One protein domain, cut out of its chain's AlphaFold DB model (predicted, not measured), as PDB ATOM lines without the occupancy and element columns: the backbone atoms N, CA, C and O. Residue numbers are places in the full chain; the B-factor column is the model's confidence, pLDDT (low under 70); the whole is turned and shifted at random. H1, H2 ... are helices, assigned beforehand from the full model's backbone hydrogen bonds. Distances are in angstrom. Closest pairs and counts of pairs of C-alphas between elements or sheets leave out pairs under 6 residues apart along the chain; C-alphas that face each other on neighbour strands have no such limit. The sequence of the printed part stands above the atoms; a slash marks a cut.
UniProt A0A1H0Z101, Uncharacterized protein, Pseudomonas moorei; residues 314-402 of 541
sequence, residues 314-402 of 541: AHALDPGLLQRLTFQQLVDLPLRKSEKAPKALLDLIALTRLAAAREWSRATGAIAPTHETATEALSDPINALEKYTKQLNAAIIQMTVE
ATOM      1  N   ALA A 314     -41.339  65.938 116.733       93.00
ATOM      2  CA  ALA A 314     -42.585  65.404 117.278       93.00
ATOM      3  C   ALA A 314     -43.259  66.422 118.201       93.00
ATOM      4  O   ALA A 314     -44.420  66.757 117.987       93.00
ATOM      5  N   HIS A 315     -42.506  66.976 119.154       91.25
ATOM      6  CA  HIS A 315     -43.006  67.976 120.092       91.25
ATOM      7  C   HIS A 315     -43.519  69.246 119.403       91.25
ATOM      8  O   HIS A 315     -44.565  69.770 119.772       91.25
ATOM      9  N   ALA A 316     -42.791  69.741 118.397       91.25
ATOM     10  CA  ALA A 316     -43.173  70.945 117.665       91.25
ATOM     11  C   ALA A 316     -44.437  70.750 116.811       91.25
ATOM     12  O   ALA A 316     -45.175  71.707 116.588       91.25
ATOM     13  N   LEU A 317     -44.685  69.529 116.327       89.31
ATOM     14  CA  LEU A 317     -45.897  69.189 115.579       89.31
ATOM     15  C   LEU A 317     -47.110  69.027 116.499       89.31
ATOM     16  O   LEU A 317     -48.196  69.509 116.183       89.31
ATOM     17  N   ASP A 318     -46.927  68.299 117.596       85.44
ATOM     18  CA  ASP A 318     -47.938  68.028 118.612       85.44
ATOM     19  C   ASP A 318     -47.218  67.497 119.867       85.44
ATOM     20  O   ASP A 318     -46.674  66.389 119.814       85.44
ATOM     21  N   PRO A 319     -47.222  68.223 121.001       82.12
ATOM     22  CA  PRO A 319     -46.594  67.765 122.243       82.12
ATOM     23  C   PRO A 319     -47.027  66.354 122.666       82.12
ATOM     24  O   PRO A 319     -46.225  65.587 123.203       82.12
ATOM     25  N   GLY A 320     -48.263  65.955 122.343       80.38
ATOM     26  CA  GLY A 320     -48.783  64.623 122.632       80.38
ATOM     27  C   GLY A 320     -48.206  63.493 121.777       80.38
ATOM     28  O   GLY A 320     -48.430  62.323 122.090       80.38
ATOM     29  N   LEU A 321     -47.451  63.778 120.708       84.94
ATOM     30  CA  LEU A 321     -46.795  62.742 119.899       84.94
ATOM     31  C   LEU A 321     -45.670  62.033 120.651       84.94
ATOM     32  O   LEU A 321     -45.483  60.834 120.454       84.94
ATOM     33  N   LEU A 322     -44.953  62.725 121.539       86.56
ATOM     34  CA  LEU A 322     -43.863  62.119 122.311       86.56
ATOM     35  C   LEU A 322     -44.329  60.955 123.185       86.56
ATOM     36  O   LEU A 322     -43.600  59.984 123.354       86.56
ATOM     37  N   GLN A 323     -45.563  61.031 123.685       82.38
ATOM     38  CA  GLN A 323     -46.170  59.974 124.496       82.38
ATOM     39  C   GLN A 323     -46.696  58.800 123.668       82.38
ATOM     40  O   GLN A 323     -47.133  57.796 124.231       82.38
ATOM     41  N   ARG A 324     -46.722  58.926 122.337       83.81
ATOM     42  CA  ARG A 324     -47.278  57.922 121.420       83.81
ATOM     43  C   ARG A 324     -46.203  57.218 120.605       83.81
ATOM     44  O   ARG A 324     -46.380  56.049 120.282       83.81
ATOM     45  N   LEU A 325     -45.109  57.907 120.288       86.56
ATOM     46  CA  LEU A 325     -44.059  57.388 119.421       86.56
ATOM     47  C   LEU A 325     -42.968  56.658 120.212       86.56
ATOM     48  O   LEU A 325     -42.516  57.111 121.261       86.56
ATOM     49  N   THR A 326     -42.515  55.528 119.675       87.81
ATOM     50  CA  THR A 326     -41.339  54.811 120.180       87.81
ATOM     51  C   THR A 326     -40.042  55.513 119.778       87.81
ATOM     52  O   THR A 326     -40.023  56.344 118.868       87.81
ATOM     53  N   PHE A 327     -38.923  55.120 120.397       91.19
ATOM     54  CA  PHE A 327     -37.587  55.594 120.019       91.19
ATOM     55  C   PHE A 327     -37.329  55.502 118.504       91.19
ATOM     56  O   PHE A 327     -36.955  56.494 117.881       91.19
ATOM     57  N   GLN A 328     -37.584  54.338 117.893       90.12
ATOM     58  CA  GLN A 328     -37.347  54.145 116.459       90.12
ATOM     59  C   GLN A 328     -38.291  54.999 115.604       90.12
ATOM     60  O   GLN A 328     -37.863  55.604 114.627       90.12
ATOM     61  N   GLN A 329     -39.567  55.101 115.989       89.62
ATOM     62  CA  GLN A 329     -40.523  55.947 115.273       89.62
ATOM     63  C   GLN A 329     -40.132  57.427 115.326       89.62
ATOM     64  O   GLN A 329     -40.349  58.131 114.344       89.62
ATOM     65  N   LEU A 330     -39.537  57.894 116.429       93.81
ATOM     66  CA  LEU A 330     -38.988  59.245 116.535       93.81
ATOM     67  C   LEU A 330     -37.776  59.430 115.621       93.81
ATOM     68  O   LEU A 330     -37.733  60.407 114.881       93.81
ATOM     69  N   VAL A 331     -36.832  58.485 115.615       94.88
ATOM     70  CA  VAL A 331     -35.662  58.517 114.717       94.88
ATOM     71  C   VAL A 331     -36.084  58.586 113.243       94.88
ATOM     72  O   VAL A 331     -35.512  59.361 112.477       94.88
ATOM     73  N   ASP A 332     -37.114  57.832 112.854       92.00
ATOM     74  CA  ASP A 332     -37.619  57.788 111.478       92.00
ATOM     75  C   ASP A 332     -38.533  58.977 111.120       92.00
ATOM     76  O   ASP A 332     -38.784  59.233 109.938       92.00
ATOM     77  N   LEU A 333     -39.077  59.685 112.119       91.50
ATOM     78  CA  LEU A 333     -40.138  60.681 111.937       91.50
ATOM     79  C   LEU A 333     -39.779  61.766 110.908       91.50
ATOM     80  O   LEU A 333     -40.619  62.029 110.042       91.50
ATOM     81  N   PRO A 334     -38.578  62.381 110.938       93.44
ATOM     82  CA  PRO A 334     -38.233  63.419 109.973       93.44
ATOM     83  C   PRO A 334     -38.251  62.921 108.529       93.44
ATOM     84  O   PRO A 334     -38.755  63.619 107.653       93.44
ATOM     85  N   LEU A 335     -37.763  61.699 108.287       90.69
ATOM     86  CA  LEU A 335     -37.762  61.097 106.954       90.69
ATOM     87  C   LEU A 335     -39.198  60.879 106.468       90.69
ATOM     88  O   LEU A 335     -39.564  61.385 105.409       90.69
ATOM     89  N   ARG A 336     -40.042  60.242 107.292       88.31
ATOM     90  CA  ARG A 336     -41.459  59.987 106.966       88.31
ATOM     91  C   ARG A 336     -42.238  61.271 106.698       88.31
ATOM     92  O   ARG A 336     -43.126  61.296 105.855       88.31
ATOM     93  N   LYS A 337     -41.927  62.348 107.424       87.19
ATOM     94  CA  LYS A 337     -42.584  63.643 107.234       87.19
ATOM     95  C   LYS A 337     -42.065  64.411 106.024       87.19
ATOM     96  O   LYS A 337     -42.760  65.325 105.613       87.19
ATOM     97  N   SER A 338     -40.915  64.053 105.448       88.00
ATOM     98  CA  SER A 338     -40.257  64.830 104.386       88.00
ATOM     99  C   SER A 338     -40.724  64.533 102.954       88.00
ATOM    100  O   SER A 338     -40.672  65.434 102.122       88.00
ATOM    101  N   GLU A 339     -41.220  63.324 102.659       79.12
ATOM    102  CA  GLU A 339     -41.380  62.815 101.279       79.12
ATOM    103  C   GLU A 339     -42.268  63.680 100.360       79.12
ATOM    104  O   GLU A 339     -42.054  63.699  99.149       79.12
ATOM    105  N   LYS A 340     -43.238  64.423 100.915       78.44
ATOM    106  CA  LYS A 340     -44.113  65.374 100.189       78.44
ATOM    107  C   LYS A 340     -44.498  66.589 101.047       78.44
ATOM    108  O   LYS A 340     -45.617  67.095 100.975       78.44
ATOM    109  N   ALA A 341     -43.594  67.024 101.921       84.19
ATOM    110  CA  ALA A 341     -43.870  68.093 102.875       84.19
ATOM    111  C   ALA A 341     -44.048  69.470 102.210       84.19
ATOM    112  O   ALA A 341     -43.290  69.815 101.301       84.19
ATOM    113  N   PRO A 342     -44.961  70.323 102.716       90.56
ATOM    114  CA  PRO A 342     -44.936  71.743 102.387       90.56
ATOM    115  C   PRO A 342     -43.647  72.389 102.914       90.56
ATOM    116  O   PRO A 342     -43.086  71.950 103.921       90.56
ATOM    117  N   LYS A 343     -43.217  73.492 102.288       92.38
ATOM    118  CA  LYS A 343     -41.978  74.203 102.651       92.38
ATOM    119  C   LYS A 343     -41.876  74.517 104.149       92.38
ATOM    120  O   LYS A 343     -40.847  74.243 104.745       92.38
ATOM    121  N   ALA A 344     -42.957  74.989 104.771       92.12
ATOM    122  CA  ALA A 344     -42.971  75.293 106.204       92.12
ATOM    123  C   ALA A 344     -42.626  74.077 107.090       92.12
ATOM    124  O   ALA A 344     -41.955  74.220 108.109       92.12
ATOM    125  N   LEU A 345     -43.051  72.870 106.696       91.19
ATOM    126  CA  LEU A 345     -42.707  71.640 107.409       91.19
ATOM    127  C   LEU A 345     -41.248  71.235 107.150       91.19
ATOM    128  O   LEU A 345     -40.575  70.803 108.080       91.19
ATOM    129  N   LEU A 346     -40.740  71.414 105.926       93.25
ATOM    130  CA  LEU A 346     -39.319  71.202 105.622       93.25
ATOM    131  C   LEU A 346     -38.416  72.152 106.421       93.25
ATOM    132  O   LEU A 346     -37.404  71.712 106.965       93.25
ATOM    133  N   ASP A 347     -38.810  73.420 106.555       93.50
ATOM    134  CA  ASP A 347     -38.090  74.417 107.350       93.50
ATOM    135  C   ASP A 347     -38.072  74.018 108.838       93.50
ATOM    136  O   ASP A 347     -37.021  74.046 109.480       93.50
ATOM    137  N   LEU A 348     -39.202  73.549 109.386       93.19
ATOM    138  CA  LEU A 348     -39.273  73.032 110.758       93.19
ATOM    139  C   LEU A 348     -38.378  71.795 110.971       93.19
ATOM    140  O   LEU A 348     -37.680  71.694 111.986       93.19
ATOM    141  N   ILE A 349     -38.367  70.865 110.012       94.12
ATOM    142  CA  ILE A 349     -37.482  69.690 110.024       94.12
ATOM    143  C   ILE A 349     -36.010  70.141 110.045       94.12
ATOM    144  O   ILE A 349     -35.220  69.673 110.864       94.12
ATOM    145  N   ALA A 350     -35.632  71.106 109.204       92.94
ATOM    146  CA  ALA A 350     -34.268  71.627 109.168       92.94
ATOM    147  C   ALA A 350     -33.860  72.307 110.492       92.94
ATOM    148  O   ALA A 350     -32.778  72.036 111.020       92.94
ATOM    149  N   LEU A 351     -34.735  73.141 111.066       93.12
ATOM    150  CA  LEU A 351     -34.481  73.855 112.323       93.12
ATOM    151  C   LEU A 351     -34.296  72.906 113.514       93.12
ATOM    152  O   LEU A 351     -33.375  73.076 114.318       93.12
ATOM    153  N   THR A 352     -35.142  71.881 113.622       94.81
ATOM    154  CA  THR A 352     -35.058  70.903 114.719       94.81
ATOM    155  C   THR A 352     -33.797  70.039 114.621       94.81
ATOM    156  O   THR A 352     -33.164  69.768 115.648       94.81
ATOM    157  N   ARG A 353     -33.352  69.695 113.402       95.31
ATOM    158  CA  ARG A 353     -32.063  69.024 113.168       95.31
ATOM    159  C   ARG A 353     -30.869  69.892 113.551       95.31
ATOM    160  O   ARG A 353     -29.944  69.400 114.197       95.31
ATOM    161  N   LEU A 354     -30.885  71.173 113.180       93.00
ATOM    162  CA  LEU A 354     -29.812  72.114 113.506       93.00
ATOM    163  C   LEU A 354     -29.613  72.241 115.019       93.00
ATOM    164  O   LEU A 354     -28.482  72.187 115.504       93.00
ATOM    165  N   ALA A 355     -30.707  72.357 115.774       90.75
ATOM    166  CA  ALA A 355     -30.639  72.440 117.228       90.75
ATOM    167  C   ALA A 355     -29.972  71.196 117.846       90.75
ATOM    168  O   ALA A 355     -29.173  71.327 118.772       90.75
ATOM    169  N   ALA A 356     -30.281  69.993 117.345       94.19
ATOM    170  CA  ALA A 356     -29.666  68.751 117.820       94.19
ATOM    171  C   ALA A 356     -28.176  68.665 117.435       94.19
ATOM    172  O   ALA A 356     -27.332  68.327 118.264       94.19
ATOM    173  N   ALA A 357     -27.831  69.045 116.200       94.62
ATOM    174  CA  ALA A 357     -26.449  69.062 115.727       94.62
ATOM    175  C   ALA A 357     -25.567  70.042 116.518       94.62
ATOM    176  O   ALA A 357     -24.408  69.738 116.789       94.62
ATOM    177  N   ARG A 358     -26.113  71.194 116.932       91.25
ATOM    178  CA  ARG A 358     -25.397  72.188 117.747       91.25
ATOM    179  C   ARG A 358     -25.064  71.670 119.146       91.25
ATOM    180  O   ARG A 358     -23.988  71.939 119.668       91.25
ATOM    181  N   GLU A 359     -25.974  70.936 119.771       91.44
ATOM    182  CA  GLU A 359     -25.712  70.338 121.084       91.44
ATOM    183  C   GLU A 359     -24.655  69.234 120.985       91.44
ATOM    184  O   GLU A 359     -23.699  69.209 121.764       91.44
ATOM    185  N   TRP A 360     -24.746  68.401 119.947       95.19
ATOM    186  CA  TRP A 360     -23.730  67.394 119.657       95.19
ATOM    187  C   TRP A 360     -22.355  67.998 119.349       95.19
ATOM    188  O   TRP A 360     -21.340  67.501 119.844       95.19
ATOM    189  N   SER A 361     -22.282  69.089 118.578       91.88
ATOM    190  CA  SER A 361     -21.002  69.722 118.246       91.88
ATOM    191  C   SER A 361     -20.327  70.310 119.484       91.88
ATOM    192  O   SER A 361     -19.118  70.140 119.657       91.88
ATOM    193  N   ARG A 362     -21.106  70.906 120.401       88.62
ATOM    194  CA  ARG A 362     -20.623  71.363 121.714       88.62
ATOM    195  C   ARG A 362     -20.138  70.204 122.585       88.62
ATOM    196  O   ARG A 362     -19.114  70.339 123.250       88.62
ATOM    197  N   ALA A 363     -20.841  69.073 122.579       90.88
ATOM    198  CA  ALA A 363     -20.479  67.915 123.393       90.88
ATOM    199  C   ALA A 363     -19.259  67.141 122.866       90.88
ATOM    200  O   ALA A 363     -18.472  66.573 123.625       90.88
ATOM    201  N   THR A 364     -19.071  67.106 121.552       90.69
ATOM    202  CA  THR A 364     -17.928  66.426 120.927       90.69
ATOM    203  C   THR A 364     -16.714  67.333 120.759       90.69
ATOM    204  O   THR A 364     -15.604  66.830 120.598       90.69
ATOM    205  N   GLY A 365     -16.901  68.655 120.823       86.88
ATOM    206  CA  GLY A 365     -15.873  69.623 120.447       86.88
ATOM    207  C   GLY A 365     -15.574  69.595 118.947       86.88
ATOM    208  O   GLY A 365     -14.464  69.929 118.541       86.88
ATOM    209  N   ALA A 366     -16.534  69.157 118.121       85.94
ATOM    210  CA  ALA A 366     -16.365  69.050 116.671       85.94
ATOM    211  C   ALA A 366     -16.173  70.413 115.983       85.94
ATOM    212  O   ALA A 366     -15.661  70.466 114.866       85.94
ATOM    213  N   ILE A 367     -16.575  71.497 116.653       81.00
ATOM    214  CA  ILE A 367     -16.412  72.881 116.205       81.00
ATOM    215  C   ILE A 367     -15.600  73.622 117.264       81.00
ATOM    216  O   ILE A 367     -15.870  73.500 118.462       81.00
ATOM    217  N   ALA A 368     -14.589  74.369 116.823       72.62
ATOM    218  CA  ALA A 368     -13.832  75.246 117.701       72.62
ATOM    219  C   ALA A 368     -14.697  76.462 118.083       72.62
ATOM    220  O   ALA A 368     -15.402  76.979 117.221       72.62
ATOM    221  N   PRO A 369     -14.649  76.945 119.335       61.84
ATOM    222  CA  PRO A 369     -15.345  78.170 119.708       61.84
ATOM    223  C   PRO A 369     -14.737  79.340 118.924       61.84
ATOM    224  O   PRO A 369     -13.621  79.769 119.217       61.84
ATOM    225  N   THR A 370     -15.443  79.814 117.899       58.94
ATOM    226  CA  THR A 370     -14.985  80.894 117.014       58.94
ATOM    227  C   THR A 370     -15.848  82.139 117.251       58.94
ATOM    228  O   THR A 370     -16.986  82.039 117.709       58.94
ATOM    229  N   HIS A 371     -15.320  83.333 116.971       48.47
ATOM    230  CA  HIS A 371     -16.123  84.559 116.895       48.47
ATOM    231  C   HIS A 371     -16.924  84.533 115.576       48.47
ATOM    232  O   HIS A 371     -16.467  85.059 114.568       48.47
ATOM    233  N   GLU A 372     -18.053  83.819 115.560       52.03
ATOM    234  CA  GLU A 372     -18.794  83.450 114.338       52.03
ATOM    235  C   GLU A 372     -19.705  84.567 113.795       52.03
ATOM    236  O   GLU A 372     -20.320  85.326 114.551       52.03
ATOM    237  N   THR A 373     -19.859  84.614 112.467       57.72
ATOM    238  CA  THR A 373     -20.965  85.324 111.804       57.72
ATOM    239  C   THR A 373     -22.269  84.513 111.890       57.72
ATOM    240  O   THR A 373     -22.251  83.289 112.022       57.72
ATOM    241  N   ALA A 374     -23.437  85.166 111.794       59.91
ATOM    242  CA  ALA A 374     -24.739  84.503 111.980       59.91
ATOM    243  C   ALA A 374     -25.006  83.342 110.999       59.91
ATOM    244  O   ALA A 374     -25.718  82.402 111.344       59.91
ATOM    245  N   THR A 375     -24.447  83.389 109.788       59.56
ATOM    246  CA  THR A 375     -24.572  82.333 108.771       59.56
ATOM    247  C   THR A 375     -23.710  81.106 109.070       59.56
ATOM    248  O   THR A 375     -24.194  79.986 108.927       59.56
ATOM    249  N   GLU A 376     -22.476  81.297 109.543       59.59
ATOM    250  CA  GLU A 376     -21.561  80.205 109.923       59.59
ATOM    251  C   GLU A 376     -22.097  79.453 111.153       59.59
ATOM    252  O   GLU A 376     -22.192  78.224 111.148       59.59
ATOM    253  N   ALA A 377     -22.651  80.190 112.125       61.44
ATOM    254  CA  ALA A 377     -23.319  79.638 113.310       61.44
ATOM    255  C   ALA A 377     -24.548  78.744 113.004       61.44
ATOM    256  O   ALA A 377     -25.042  78.007 113.877       61.44
ATOM    257  N   LEU A 378     -25.082  78.819 111.776       64.31
ATOM    258  CA  LEU A 378     -26.184  77.984 111.288       64.31
ATOM    259  C   LEU A 378     -25.696  76.786 110.457       64.31
ATOM    260  O   LEU A 378     -26.293  75.717 110.561       64.31
ATOM    261  N   SER A 379     -24.637  76.914 109.651       73.44
ATOM    262  CA  SER A 379     -24.159  75.824 108.782       73.44
ATOM    263  C   SER A 379     -23.157  74.880 109.447       73.44
ATOM    264  O   SER A 379     -23.144  73.682 109.146       73.44
ATOM    265  N   ASP A 380     -22.332  75.381 110.365       83.19
ATOM    266  CA  ASP A 380     -21.175  74.642 110.876       83.19
ATOM    267  C   ASP A 380     -21.542  73.366 111.646       83.19
ATOM    268  O   ASP A 380     -20.933  72.326 111.376       83.19
ATOM    269  N   PRO A 381     -22.569  73.352 112.526       87.19
ATOM    270  CA  PRO A 381     -23.005  72.129 113.205       87.19
ATOM    271  C   PRO A 381     -23.415  71.007 112.251       87.19
ATOM    272  O   PRO A 381     -23.076  69.846 112.481       87.19
ATOM    273  N   ILE A 382     -24.118  71.345 111.169       90.12
ATOM    274  CA  ILE A 382     -24.581  70.366 110.181       90.12
ATOM    275  C   ILE A 382     -23.402  69.847 109.355       90.12
ATOM    276  O   ILE A 382     -23.228  68.633 109.236       90.12
ATOM    277  N   ASN A 383     -22.541  70.741 108.866       89.56
ATOM    278  CA  ASN A 383     -21.354  70.368 108.094       89.56
ATOM    279  C   ASN A 383     -20.387  69.495 108.912       89.56
ATOM    280  O   ASN A 383     -19.859  68.498 108.409       89.56
ATOM    281  N   ALA A 384     -20.178  69.830 110.190       88.50
ATOM    282  CA  ALA A 384     -19.363  69.039 111.108       88.50
ATOM    283  C   ALA A 384     -19.941  67.629 111.310       88.50
ATOM    284  O   ALA A 384     -19.201  66.643 111.252       88.50
ATOM    285  N   LEU A 385     -21.261  67.519 111.480       91.06
ATOM    286  CA  LEU A 385     -21.953  66.240 111.632       91.06
ATOM    287  C   LEU A 385     -21.861  65.372 110.367       91.06
ATOM    288  O   LEU A 385     -21.612  64.165 110.456       91.06
ATOM    289  N   GLU A 386     -22.028  65.962 109.183       91.19
ATOM    290  CA  GLU A 386     -21.885  65.247 107.911       91.19
ATOM    291  C   GLU A 386     -20.457  64.748 107.699       91.19
ATOM    292  O   GLU A 386     -20.247  63.592 107.317       91.19
ATOM    293  N   LYS A 387     -19.460  65.594 107.986       90.44
ATOM    294  CA  LYS A 387     -18.046  65.217 107.929       90.44
ATOM    295  C   LYS A 387     -17.747  64.058 108.877       90.44
ATOM    296  O   LYS A 387     -17.114  63.090 108.459       90.44
ATOM    297  N   TYR A 388     -18.235  64.128 110.115       90.25
ATOM    298  CA  TYR A 388     -18.072  63.061 111.101       90.25
ATOM    299  C   TYR A 388     -18.716  61.751 110.632       90.25
ATOM    300  O   TYR A 388     -18.075  60.705 110.663       90.25
ATOM    301  N   THR A 389     -19.945  61.806 110.114       89.62
ATOM    302  CA  THR A 389     -20.646  60.625 109.576       89.62
ATOM    303  C   THR A 389     -19.868  59.982 108.423       89.62
ATOM    304  O   THR A 389     -19.695  58.765 108.394       89.62
ATOM    305  N   LYS A 390     -19.332  60.788 107.494       90.69
ATOM    306  CA  LYS A 390     -18.489  60.294 106.390       90.69
ATOM    307  C   LYS A 390     -17.211  59.622 106.901       90.69
ATOM    308  O   LYS A 390     -16.852  58.554 106.410       90.69
ATOM    309  N   GLN A 391     -16.543  60.217 107.890       88.62
ATOM    310  CA  GLN A 391     -15.340  59.649 108.507       88.62
ATOM    311  C   GLN A 391     -15.633  58.340 109.245       88.62
ATOM    312  O   GLN A 391     -14.881  57.380 109.095       88.62
ATOM    313  N   LEU A 392     -16.737  58.281 109.992       87.81
ATOM    314  CA  LEU A 392     -17.171  57.078 110.696       87.81
ATOM    315  C   LEU A 392     -17.445  55.933 109.715       87.81
ATOM    316  O   LEU A 392     -16.924  54.838 109.899       87.81
ATOM    317  N   ASN A 393     -18.186  56.198 108.637       87.94
ATOM    318  CA  ASN A 393     -18.454  55.197 107.604       87.94
ATOM    319  C   ASN A 393     -17.160  54.699 106.944       87.94
ATOM    320  O   ASN A 393     -16.992  53.496 106.753       87.94
ATOM    321  N   ALA A 394     -16.215  55.598 106.649       89.06
ATOM    322  CA  ALA A 394     -14.912  55.213 106.111       89.06
ATOM    323  C   ALA A 394     -14.118  54.324 107.087       89.06
ATOM    324  O   ALA A 394     -13.521  53.337 106.662       89.06
ATOM    325  N   ALA A 395     -14.146  54.630 108.387       88.56
ATOM    326  CA  ALA A 395     -13.488  53.825 109.415       88.56
ATOM    327  C   ALA A 395     -14.130  52.436 109.569       88.56
ATOM    328  O   ALA A 395     -13.413  51.442 109.655       88.56
ATOM    329  N   ILE A 396     -15.465  52.346 109.538       87.06
ATOM    330  CA  ILE A 396     -16.192  51.067 109.578       87.06
ATOM    331  C   ILE A 396     -15.786  50.192 108.389       87.06
ATOM    332  O   ILE A 396     -15.440  49.027 108.576       87.06
ATOM    333  N   ILE A 397     -15.753  50.759 107.178       86.50
ATOM    334  CA  ILE A 397     -15.299  50.040 105.979       86.50
ATOM    335  C   ILE A 397     -13.859  49.542 106.171       86.50
ATOM    336  O   ILE A 397     -13.573  48.380 105.893       86.50
ATOM    337  N   GLN A 398     -12.962  50.369 106.716       85.19
ATOM    338  CA  GLN A 398     -11.580  49.961 106.995       85.19
ATOM    339  C   GLN A 398     -11.471  48.829 108.026       85.19
ATOM    340  O   GLN A 398     -10.599  47.981 107.882       85.19
ATOM    341  N   MET A 399     -12.351  48.769 109.028       79.69
ATOM    342  CA  MET A 399     -12.367  47.671 110.006       79.69
ATOM    343  C   MET A 399     -12.789  46.330 109.400       79.69
ATOM    344  O   MET A 399     -12.418  45.286 109.928       79.69
ATOM    345  N   THR A 400     -13.557  46.345 108.307       80.31
ATOM    346  CA  THR A 400     -13.946  45.121 107.585       80.31
ATOM    347  C   THR A 400     -12.867  44.609 106.630       80.31
ATOM    348  O   THR A 400     -13.002  43.516 106.085       80.31
ATOM    349  N   VAL A 401     -11.789  45.374 106.429       81.12
ATOM    350  CA  VAL A 401     -10.640  44.928 105.638       81.12
ATOM    351  C   VAL A 401      -9.891  43.861 106.430       81.12
ATOM    352  O   VAL A 401      -9.538  44.076 107.589       81.12
ATOM    353  N   GLU A 402      -9.637  42.715 105.797       74.81
ATOM    354  CA  GLU A 402      -8.887  41.623 106.416       74.81
ATOM    355  C   GLU A 402      -7.532  42.141 106.938       74.81
ATOM    356  O   GLU A 402      -6.809  42.829 106.199       74.81
TER     357      GLU A 402
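AT A GLANCE: This is residues 314 to 402 of the 541 residues of an uncharacterized protein of Pseudomonas moorei (UniProt A0A1H0Z101). Two long helices, H3 and H4, cross steeply; H2 folds back on the first part of H3 with short H1 nearby, and residues 389 to 402 stick out. The 89 printed residues have four named helices, H1 to H4 in order, and no named strand: all helix. The whole is loose, radius of gyration of the C-alphas 16.0 A, spans 44 by 42 by 25 A.

IN THESE COORDINATES: H1, residues 314 to 317, begins at C-alpha 314 (-42.585, 65.404, 117.278) and spans 5.3 A. H2, residues 327 to 338, spans 18.4 A; H3, residues 343 to 364, 31.2 A. H4, residues 376 to 399, spans 33.8 A and ends at C-alpha 399 (-12.367, 47.671, 110.006).

HOW THE PARTS SIT: H1 is near H3. H2 and H3, a hairpin, touch at Pro 334 and Ile 349, closest C-alphas 6.3 A, a steep tilt of 43 degrees, opposite ways. H3 and H4 touch at Arg 358 and Pro 381, closest C-alphas 5.1 A, a steep tilt of 68 degrees, only just short of perpendicular. Every O i to N i+4 pair is within hydrogen-bond range in H3, 6 of 8 in H2, 18 of 20 in H4; H1 is too short for one.

THE WHOLE: The farthest C-alphas, Gly 320 and Glu 402, are 48.8 A apart. The printed part has no cut; the link H3 to H4 is long, and pLDDT is under 70 at residues 369 to 378.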